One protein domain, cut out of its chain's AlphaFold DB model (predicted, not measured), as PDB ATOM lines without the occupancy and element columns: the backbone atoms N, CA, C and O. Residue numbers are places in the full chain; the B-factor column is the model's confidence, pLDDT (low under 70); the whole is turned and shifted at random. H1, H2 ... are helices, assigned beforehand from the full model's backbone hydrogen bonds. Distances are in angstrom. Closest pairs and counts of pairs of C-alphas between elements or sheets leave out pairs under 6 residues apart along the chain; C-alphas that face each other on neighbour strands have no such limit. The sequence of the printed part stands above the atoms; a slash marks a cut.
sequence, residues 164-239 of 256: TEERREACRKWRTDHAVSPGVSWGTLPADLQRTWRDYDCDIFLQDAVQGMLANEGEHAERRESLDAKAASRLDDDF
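AT A GLANCE: This is residues 164 to 239 of the 256 residues of the protein "Hypothetical protein" of Pelagomonas calceolata (UniProt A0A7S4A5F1). The model is a small compact head with one long helix sticking far out of it. The head holds H1, the shorter H2, the long link between them and the first residues of H3; residues 208 to 239, most of them in H3, stick out from it and make the length. The printed part has 76 residues, with three named helices in the order H1, H2, H3 and no named strand, and its class is all helix. The whole is extended, with a radius of gyration of the C-alphas of 20.6 A, and spans 69 by 23 by 16 A.

IN THESE COORDINATES: Find C-alpha 164 at (164.091, 155.790, 157.239); from there H1 runs through residues 164 to 178, 21.1 A from first to last C-alpha. After residues 179 to 190, look for H2 at residues 191 to 199, 12.8 A long. H3 begins at C-alpha 202, at (165.750, 163.040, 149.549), and runs 49.8 A through residues 202 to 235, to C-alpha 235 at (212.878, 151.313, 160.744).

HOW THE PARTS SIT: H1 touches H3 with residues 167 to 172 alone, and H3 touches H1 with residues 202 to 206 alone. Their closest C-alphas, those of Cys 171 and Cys 202, are 5.5 A apart. The lines of H1 and H3 are about perpendicular, at 85 degrees. H1 and H2 are close but not clearly touching, their closest C-alphas, of Cys 171 and Trp 197, being 6.9 A apart; they run opposite ways at a tilt of 35.1 degrees, only just steep. H2 and H3 are close but not clearly touching, with the closest C-alphas, of Trp 197 and Asp 203, 8.0 A apart, and run the same way at a steep tilt of 62 degrees. In H1 and H2 every O i to N i+4 pair is within hydrogen-bond range; in H3, 28 of 30 are.

THE WHOLE: The C-alphas farthest apart, those of Asp 192 and Phe 239, are 69.5 A apart. Without residues 208 to 239, which stand free, the body spans 24 by 20 by 16 A. The printed part has no cut; the link from H1 to H2 is long and that from H2 to H3 is tight. The mean pLDDT of the printed part is 78.1, and residues 209 to 239 are under 70.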
ATOM      1  N   THR A 164     163.186 154.717 157.700       77.19
ATOM      2  CA  THR A 164     164.091 155.790 157.239       77.19
ATOM      3  C   THR A 164     165.266 155.308 156.384       77.19
ATOM      4  O   THR A 164     165.743 156.056 155.534       77.19
ATOM      5  N   GLU A 165     165.711 154.063 156.560       83.19
ATOM      6  CA  GLU A 165     166.822 153.498 155.787       83.19
ATOM      7  C   GLU A 165     166.396 153.065 154.373       83.19
ATOM      8  O   GLU A 165     167.088 153.369 153.402       83.19
ATOM      9  N   GLU A 166     165.206 152.471 154.224       85.69
ATOM     10  CA  GLU A 166     164.648 152.109 152.912       85.69
ATOM     11  C   GLU A 166     164.398 153.356 152.052       85.69
ATOM     12  O   GLU A 166     164.659 153.353 150.846       85.69
ATOM     13  N   ARG A 167     163.982 154.468 152.679       87.12
ATOM     14  CA  ARG A 167     163.842 155.764 151.991       87.12
ATOM     15  C   ARG A 167     165.170 156.235 151.403       87.12
ATOM     16  O   ARG A 167     165.214 156.635 150.243       87.12
ATOM     17  N   ARG A 168     166.267 156.148 152.162       87.50
ATOM     18  CA  ARG A 168     167.601 156.576 151.695       87.50
ATOM     19  C   ARG A 168     168.105 155.745 150.525       87.50
ATOM     20  O   ARG A 168     168.779 156.276 149.641       87.50
ATOM     21  N   GLU A 169     167.836 154.446 150.524       90.06
ATOM     22  CA  GLU A 169     168.197 153.576 149.402       90.06
ATOM     23  C   GLU A 169     167.381 153.909 148.151       90.06
ATOM     24  O   GLU A 169     167.958 154.025 147.065       90.06
ATOM     25  N   ALA A 170     166.079 154.165 148.304       91.44
ATOM     26  CA  ALA A 170     165.225 154.616 147.208       91.44
ATOM     27  C   ALA A 170     165.713 155.951 146.616       91.44
ATOM     28  O   ALA A 170     165.910 156.043 145.403       91.44
ATOM     29  N   CYS A 171     166.018 156.944 147.461       93.25
ATOM     30  CA  CYS A 171     166.579 158.226 147.022       93.25
ATOM     31  C   CYS A 171     167.901 158.041 146.257       93.25
ATOM     32  O   CYS A 171     168.106 158.649 145.204       93.25
ATOM     33  N   ARG A 172     168.804 157.174 146.747       92.81
ATOM     34  CA  ARG A 172     170.077 156.872 146.064       92.81
ATOM     35  C   ARG A 172     169.853 156.245 144.693       92.81
ATOM     36  O   ARG A 172     170.500 156.662 143.736       92.81
ATOM     37  N   LYS A 173     168.923 155.296 144.596       94.81
ATOM     38  CA  LYS A 173     168.594 154.626 143.337       94.81
ATOM     39  C   LYS A 173     167.991 155.594 142.320       94.81
ATOM     40  O   LYS A 173     168.417 155.629 141.172       94.81
ATOM     41  N   TRP A 174     167.049 156.435 142.735       94.69
ATOM     42  CA  TRP A 174     166.465 157.436 141.843       94.69
ATOM     43  C   TRP A 174     167.488 158.471 141.382       94.69
ATOM     44  O   TRP A 174     167.479 158.857 140.214       94.69
ATOM     45  N   ARG A 175     168.415 158.865 142.261       93.94
ATOM     46  CA  ARG A 175     169.524 159.749 141.892       93.94
ATOM     47  C   ARG A 175     170.352 159.163 140.752       93.94
ATOM     48  O   ARG A 175     170.641 159.878 139.796       93.94
ATOM     49  N   THR A 176     170.738 157.890 140.855       93.69
ATOM     50  CA  THR A 176     171.563 157.227 139.837       93.69
ATOM     51  C   THR A 176     170.789 156.954 138.556       93.69
ATOM     52  O   THR A 176     171.298 157.236 137.476       93.69
ATOM     53  N   ASP A 177     169.557 156.460 138.670       96.44
ATOM     54  CA  ASP A 177     168.772 155.991 137.523       96.44
ATOM     55  C   ASP A 177     168.245 157.160 136.677       96.44
ATOM     56  O   ASP A 177     168.189 157.068 135.450       96.44
ATOM     57  N   HIS A 178     167.897 158.279 137.323       95.50
ATOM     58  CA  HIS A 178     167.321 159.454 136.664       95.50
ATOM     59  C   HIS A 178     168.268 160.654 136.582       95.50
ATOM     60  O   HIS A 178     167.860 161.724 136.129       95.50
ATOM     61  N   ALA A 179     169.527 160.489 137.005       94.75
ATOM     62  CA  ALA A 179     170.536 161.549 137.045       94.75
ATOM     63  C   ALA A 179     170.050 162.821 137.775       94.75
ATOM     64  O   ALA A 179     170.281 163.946 137.328       94.75
ATOM     65  N   VAL A 180     169.358 162.637 138.903       95.19
ATOM     66  CA  VAL A 180     168.854 163.747 139.727       95.19
ATOM     67  C   VAL A 180     170.034 164.455 140.390       95.19
ATOM     68  O   VAL A 180     170.883 163.816 141.019       95.19
ATOM     69  N   SER A 181     170.081 165.779 140.269       92.00
ATOM     70  CA  SER A 181     171.016 166.641 140.994       92.00
ATOM     71  C   SER A 181     170.264 167.327 142.139       92.00
ATOM     72  O   SER A 181     169.487 168.244 141.860       92.00
ATOM     73  N   PRO A 182     170.468 166.903 143.404       91.19
ATOM     74  CA  PRO A 182     169.732 167.432 144.552       91.19
ATOM     75  C   PRO A 182     169.747 168.962 144.601       91.19
ATOM     76  O   PRO A 182     170.813 169.569 144.491       91.19
ATOM     77  N   GLY A 183     168.572 169.582 144.729       86.56
ATOM     78  CA  GLY A 183     168.412 171.043 144.769       86.56
ATOM     79  C   GLY A 183     168.706 171.808 143.466       86.56
ATOM     80  O   GLY A 183     168.583 173.029 143.453       86.56
ATOM     81  N   VAL A 184     169.081 171.129 142.374       92.25
ATOM     82  CA  VAL A 184     169.445 171.777 141.098       92.25
ATOM     83  C   VAL A 184     168.555 171.311 139.954       92.25
ATOM     84  O   VAL A 184     167.996 172.133 139.228       92.25
ATOM     85  N   SER A 185     168.420 169.998 139.755       93.19
ATOM     86  CA  SER A 185     167.622 169.460 138.657       93.19
ATOM     87  C   SER A 185     167.095 168.060 138.942       93.19
ATOM     88  O   SER A 185     167.737 167.223 139.570       93.19
ATOM     89  N   TRP A 186     165.916 167.792 138.396       92.62
ATOM     90  CA  TRP A 186     165.230 166.506 138.505       92.62
ATOM     91  C   TRP A 186     165.678 165.478 137.458       92.62
ATOM     92  O   TRP A 186     165.186 164.354 137.455       92.62
ATOM     93  N   GLY A 187     166.592 165.845 136.554       94.50
ATOM     94  CA  GLY A 187     167.048 164.974 135.469       94.50
ATOM     95  C   GLY A 187     165.885 164.428 134.632       94.50
ATOM     96  O   GLY A 187     165.077 165.193 134.108       94.50
ATOM     97  N   THR A 188     165.798 163.102 134.519       96.38
ATOM     98  CA  THR A 188     164.716 162.387 133.812       96.38
ATOM     99  C   THR A 188     163.647 161.824 134.757       96.38
ATOM    100  O   THR A 188     162.918 160.900 134.384       96.38
ATOM    101  N   LEU A 189     163.553 162.334 135.991       95.94
ATOM    102  CA  LEU A 189     162.625 161.812 136.993       95.94
ATOM    103  C   LEU A 189     161.163 162.167 136.635       95.94
ATOM    104  O   LEU A 189     160.848 163.351 136.476       95.94
ATOM    105  N   PRO A 190     160.248 161.182 136.541       96.44
ATOM    106  CA  PRO A 190     158.826 161.417 136.271       96.44
ATOM    107  C   PRO A 190     158.144 162.261 137.354       96.44
ATOM    108  O   PRO A 190     158.466 162.128 138.532       96.44
ATOM    109  N   ALA A 191     157.142 163.063 136.977       94.94
ATOM    110  CA  ALA A 191     156.448 163.993 137.878       94.94
ATOM    111  C   ALA A 191     155.844 163.329 139.133       94.94
ATOM    112  O   ALA A 191     155.850 163.926 140.209       94.94
ATOM    113  N   ASP A 192     155.375 162.086 139.016       91.94
ATOM    114  CA  ASP A 192     154.815 161.335 140.145       91.94
ATOM    115  C   ASP A 192     155.892 161.035 141.198       91.94
ATOM    116  O   ASP A 192     155.683 161.242 142.393       91.94
ATOM    117  N   LEU A 193     157.090 160.654 140.742       94.31
ATOM    118  CA  LEU A 193     158.248 160.385 141.595       94.31
ATOM    119  C   LEU A 193     158.879 161.664 142.152       94.31
ATOM    120  O   LEU A 193     159.485 161.622 143.219       94.31
ATOM    121  N   GLN A 194     158.707 162.812 141.490       94.31
ATOM    122  CA  GLN A 194     159.159 164.103 142.026       94.31
ATOM    123  C   GLN A 194     158.398 164.503 143.297       94.31
ATOM    124  O   GLN A 194     158.959 165.152 144.182       94.31
ATOM    125  N   ARG A 195     157.115 164.126 143.412       92.50
ATOM    126  CA  ARG A 195     156.364 164.315 144.664       92.50
ATOM    127  C   ARG A 195     156.922 163.413 145.754       92.50
ATOM    128  O   ARG A 195     157.342 163.928 146.779       92.50
ATOM    129  N   THR A 196     157.067 162.119 145.474       92.50
ATOM    130  CA  THR A 196     157.608 161.159 146.449       92.50
ATOM    131  C   THR A 196     159.028 161.505 146.901       92.50
ATOM    132  O   THR A 196     159.350 161.349 148.071       92.50
ATOM    133  N   TRP A 197     159.877 162.023 146.010       93.81
ATOM    134  CA  TRP A 197     161.218 162.501 146.358       93.81
ATOM    135  C   TRP A 197     161.191 163.657 147.365       93.81
ATOM    136  O   TRP A 197     162.006 163.676 148.287       93.81
ATOM    137  N   ARG A 198     160.259 164.607 147.196       92.12
ATOM    138  CA  ARG A 198     160.041 165.693 148.164       92.12
ATOM    139  C   ARG A 198     159.480 165.162 149.472       92.12
ATOM    140  O   ARG A 198     160.012 165.504 150.513       92.12
ATOM    141  N   ASP A 199     158.477 164.292 149.415       91.44
ATOM    142  CA  ASP A 199     157.865 163.712 150.617       91.44
ATOM    143  C   ASP A 199     158.878 162.887 151.433       91.44
ATOM    144  O   ASP A 199     158.720 162.694 152.637       91.44
ATOM    145  N   TYR A 200     159.918 162.364 150.776       90.31
ATOM    146  CA  TYR A 200     160.992 161.595 151.408       90.31
ATOM    147  C   TYR A 200     162.188 162.462 151.822       90.31
ATOM    148  O   TYR A 200     163.168 161.906 152.317       90.31
ATOM    149  N   ASP A 201     162.133 163.783 151.614       91.25
ATOM    150  CA  ASP A 201     163.219 164.732 151.891       91.25
ATOM    151  C   ASP A 201     164.581 164.270 151.336       91.25
ATOM    152  O   ASP A 201     165.639 164.434 151.953       91.25
ATOM    153  N   CYS A 202     164.567 163.666 150.142       91.38
ATOM    154  CA  CYS A 202     165.750 163.040 149.549       91.38
ATOM    155  C   CYS A 202     166.923 164.021 149.362       91.38
ATOM    156  O   CYS A 202     168.082 163.606 149.433       91.38
ATOM    157  N   ASP A 203     166.643 165.311 149.150       91.69
ATOM    158  CA  ASP A 203     167.676 166.337 148.982       91.69
ATOM    159  C   ASP A 203     168.540 166.504 150.240       91.69
ATOM    160  O   ASP A 203     169.764 166.598 150.134       91.69
ATOM    161  N   ILE A 204     167.925 166.459 151.426       87.44
ATOM    162  CA  ILE A 204     168.612 166.630 152.714       87.44
ATOM    163  C   ILE A 204     169.501 165.414 152.990       87.44
ATOM    164  O   ILE A 204     170.701 165.545 153.232       87.44
ATOM    165  N   PHE A 205     168.939 164.208 152.863       85.50
ATOM    166  CA  PHE A 205     169.675 162.973 153.145       85.50
ATOM    167  C   PHE A 205     170.887 162.771 152.234       85.50
ATOM    168  O   PHE A 205     171.904 162.213 152.655       85.50
ATOM    169  N   LEU A 206     170.784 163.196 150.973       85.50
ATOM    170  CA  LEU A 206     171.872 163.050 150.012       85.50
ATOM    171  C   LEU A 206     172.954 164.122 150.184       85.50
ATOM    172  O   LEU A 206     174.114 163.826 149.895       85.50
ATOM    173  N   GLN A 207     172.619 165.321 150.672       80.88
ATOM    174  CA  GLN A 207     173.613 166.349 150.998       80.88
ATOM    175  C   GLN A 207     174.427 165.983 152.241       80.88
ATOM    176  O   GLN A 207     175.657 166.039 152.190       80.88
ATOM    177  N   ASP A 208     173.778 165.498 153.302       70.94
ATOM    178  CA  ASP A 208     174.463 165.073 154.532       70.94
ATOM    179  C   ASP A 208     175.463 163.938 154.278       70.94
ATOM    180  O   ASP A 208     176.550 163.913 154.856       70.94
ATOM    181  N   ALA A 209     175.144 163.013 153.367       65.81
ATOM    182  CA  ALA A 209     176.062 161.945 152.980       65.81
ATOM    183  C   ALA A 209     177.313 162.476 152.254       65.81
ATOM    184  O   ALA A 209     178.414 161.976 152.478       65.81
ATOM    185  N   VAL A 210     177.165 163.492 151.398       67.31
ATOM    186  CA  VAL A 210     178.298 164.117 150.695       67.31
ATOM    187  C   VAL A 210     179.158 164.920 151.673       67.31
ATOM    188  O   VAL A 210     180.381 164.786 151.662       67.31
ATOM    189  N   GLN A 211     178.527 165.679 152.569       66.31
ATOM    190  CA  GLN A 211     179.211 166.434 153.620       66.31
ATOM    191  C   GLN A 211     179.958 165.500 154.589       66.31
ATOM    192  O   GLN A 211     181.106 165.755 154.950       66.31
ATOM    193  N   GLY A 212     179.326 164.387 154.973       61.22
ATOM    194  CA  GLY A 212     179.903 163.380 155.857       61.22
ATOM    195  C   GLY A 212     181.092 162.647 155.241       61.22
ATOM    196  O   GLY A 212     182.063 162.388 155.944       61.22
ATOM    197  N   MET A 213     181.072 162.354 153.935       58.88
ATOM    198  CA  MET A 213     182.230 161.761 153.250       58.88
ATOM    199  C   MET A 213     183.425 162.718 153.203       58.88
ATOM    200  O   MET A 213     184.538 162.291 153.495       58.88
ATOM    201  N   LEU A 214     183.196 164.006 152.926       59.81
ATOM    202  CA  LEU A 214     184.259 165.019 152.937       59.81
ATOM    203  C   LEU A 214     184.855 165.216 154.339       59.81
ATOM    204  O   LEU A 214     186.066 165.378 154.482       59.81
ATOM    205  N   ALA A 215     184.026 165.152 155.384       59.81
ATOM    206  CA  ALA A 215     184.502 165.199 156.765       59.81
ATOM    207  C   ALA A 215     185.341 163.959 157.138       59.81
ATOM    208  O   ALA A 215     186.358 164.084 157.816       59.81
ATOM    209  N   ASN A 216     184.958 162.771 156.655       55.19
ATOM    210  CA  ASN A 216     185.669 161.518 156.936       55.19
ATOM    211  C   ASN A 216     186.994 161.391 156.158       55.19
ATOM    212  O   ASN A 216     187.951 160.800 156.657       55.19
ATOM    213  N   GLU A 217     187.084 161.952 154.946       56.50
ATOM    214  CA  GLU A 217     188.346 162.013 154.190       56.50
ATOM    215  C   GLU A 217     189.405 162.862 154.909       56.50
ATOM    216  O   GLU A 217     190.578 162.482 154.920       56.50
ATOM    217  N   GLY A 218     188.997 163.941 155.586       54.81
ATOM    218  CA  GLY A 218     189.887 164.724 156.450       54.81
ATOM    219  C   GLY A 218     190.461 163.906 157.615       54.81
ATOM    220  O   GLY A 218     191.662 163.951 157.876       54.81
ATOM    221  N   GLU A 219     189.635 163.082 158.261       57.50
ATOM    222  CA  GLU A 219     190.048 162.258 159.409       57.50
ATOM    223  C   GLU A 219     190.932 161.063 158.988       57.50
ATOM    224  O   GLU A 219     191.883 160.674 159.675       57.50
ATOM    225  N   HIS A 220     190.681 160.490 157.805       52.69
ATOM    226  CA  HIS A 220     191.520 159.434 157.234       52.69
ATOM    227  C   HIS A 220     192.885 159.938 156.741       52.69
ATOM    228  O   HIS A 220     193.858 159.172 156.799       52.69
ATOM    229  N   ALA A 221     192.978 161.192 156.292       56.28
ATOM    230  CA  ALA A 221     194.248 161.825 155.938       56.28
ATOM    231  C   ALA A 221     195.155 161.983 157.171       56.28
ATOM    232  O   ALA A 221     196.294 161.507 157.145       56.28
ATOM    233  N   GLU A 222     194.627 162.498 158.287       58.81
ATOM    234  CA  GLU A 222     195.367 162.578 159.562       58.81
ATOM    235  C   GLU A 222     195.777 161.189 160.081       58.81
ATOM    236  O   GLU A 222     196.888 160.982 160.585       58.81
ATOM    237  N   ARG A 223     194.912 160.179 159.921       57.50
ATOM    238  CA  ARG A 223     195.228 158.813 160.364       57.50
ATOM    239  C   ARG A 223     196.340 158.161 159.537       57.50
ATOM    240  O   ARG A 223     197.137 157.417 160.116       57.50
ATOM    241  N   ARG A 224     196.429 158.422 158.224       57.41
ATOM    242  CA  ARG A 224     197.552 157.944 157.389       57.41
ATOM    243  C   ARG A 224     198.861 158.606 157.790       57.41
ATOM    244  O   ARG A 224     199.843 157.893 157.969       57.41
ATOM    245  N   GLU A 225     198.849 159.909 158.055       60.66
ATOM    246  CA  GLU A 225     200.037 160.624 158.529       60.66
ATOM    247  C   GLU A 225     200.548 160.051 159.865       60.66
ATOM    248  O   GLU A 225     201.747 159.829 160.049       60.66
ATOM    249  N   SER A 226     199.631 159.682 160.768       64.75
ATOM    250  CA  SER A 226     199.989 159.036 162.039       64.75
ATOM    251  C   SER A 226     200.584 157.625 161.880       64.75
ATOM    252  O   SER A 226     201.416 157.205 162.691       64.75
ATOM    253  N   LEU A 227     200.178 156.877 160.848       60.94
ATOM    254  CA  LEU A 227     200.682 155.529 160.570       60.94
ATOM    255  C   LEU A 227     202.031 155.567 159.853       60.94
ATOM    256  O   LEU A 227     202.910 154.785 160.213       60.94
ATOM    257  N   ASP A 228     202.223 156.503 158.927       63.25
ATOM    258  CA  ASP A 228     203.504 156.705 158.248       63.25
ATOM    259  C   ASP A 228     204.565 157.230 159.232       63.25
ATOM    260  O   ASP A 228     205.696 156.739 159.242       63.25
ATOM    261  N   ALA A 229     204.185 158.110 160.168       63.47
ATOM    262  CA  ALA A 229     205.060 158.526 161.266       63.47
ATOM    263  C   ALA A 229     205.463 157.357 162.189       63.47
ATOM    264  O   ALA A 229     206.595 157.299 162.671       63.47
ATOM    265  N   LYS A 230     204.558 156.395 162.415       68.50
ATOM    266  CA  LYS A 230     204.808 155.209 163.253       68.50
ATOM    267  C   LYS A 230     205.582 154.103 162.525       68.50
ATOM    268  O   LYS A 230     206.257 153.302 163.172       68.50
ATOM    269  N   ALA A 231     205.474 154.029 161.200       59.81
ATOM    270  CA  ALA A 231     206.279 153.136 160.372       59.81
ATOM    271  C   ALA A 231     207.723 153.647 160.259       59.81
ATOM    272  O   ALA A 231     208.656 152.861 160.415       59.81
ATOM    273  N   ALA A 232     207.908 154.963 160.097       59.06
ATOM    274  CA  ALA A 232     209.227 155.591 160.088       59.06
ATOM    275  C   ALA A 232     209.988 155.369 161.407       59.06
ATOM    276  O   ALA A 232     211.170 155.054 161.376       59.06
ATOM    277  N   SER A 233     209.309 155.424 162.560       63.53
ATOM    278  CA  SER A 233     209.965 155.200 163.856       63.53
ATOM    279  C   SER A 233     210.373 153.747 164.125       63.53
ATOM    280  O   SER A 233     211.100 153.511 165.078       63.53
ATOM    281  N   ARG A 234     209.875 152.763 163.360       57.16
ATOM    282  CA  ARG A 234     210.235 151.341 163.535       57.16
ATOM    283  C   ARG A 234     211.432 150.908 162.693       57.16
ATOM    284  O   ARG A 234     212.057 149.914 163.027       57.16
ATOM    285  N   LEU A 235     211.744 151.631 161.618       56.59
ATOM    286  CA  LEU A 235     212.878 151.313 160.744       56.59
ATOM    287  C   LEU A 235     214.237 151.717 161.340       56.59
ATOM    288  O   LEU A 235     215.254 151.203 160.890       56.59
ATOM    289  N   ASP A 236     214.256 152.587 162.353       56.12
ATOM    290  CA  ASP A 236     215.490 153.000 163.037       56.12
ATOM    291  C   ASP A 236     215.930 152.039 164.161       56.12
ATOM    292  O   ASP A 236     217.092 152.074 164.561       56.12
ATOM    293  N   ASP A 237     215.050 151.154 164.653       54.47
ATOM    294  CA  ASP A 237     215.379 150.249 165.769       54.47
ATOM    295  C   ASP A 237     216.064 148.941 165.314       54.47
ATOM    296  O   ASP A 237     216.858 148.376 166.063       54.47
ATOM    297  N   ASP A 238     215.837 148.477 164.077       54.31
ATOM    298  CA  ASP A 238     216.381 147.196 163.586       54.31
ATOM    299  C   ASP A 238     217.750 147.330 162.872       54.31
ATOM    300  O   ASP A 238     218.327 146.332 162.438       54.31
ATOM    301  N   PHE A 239     218.308 148.543 162.740       52.53
ATOM    302  CA  PHE A 239     219.590 148.771 162.043       52.53
ATOM    303  C   PHE A 239     220.836 148.638 162.947       52.53
ATOM    304  O   PHE A 239     221.962 148.715 162.460       52.53
TER     305      PHE A 239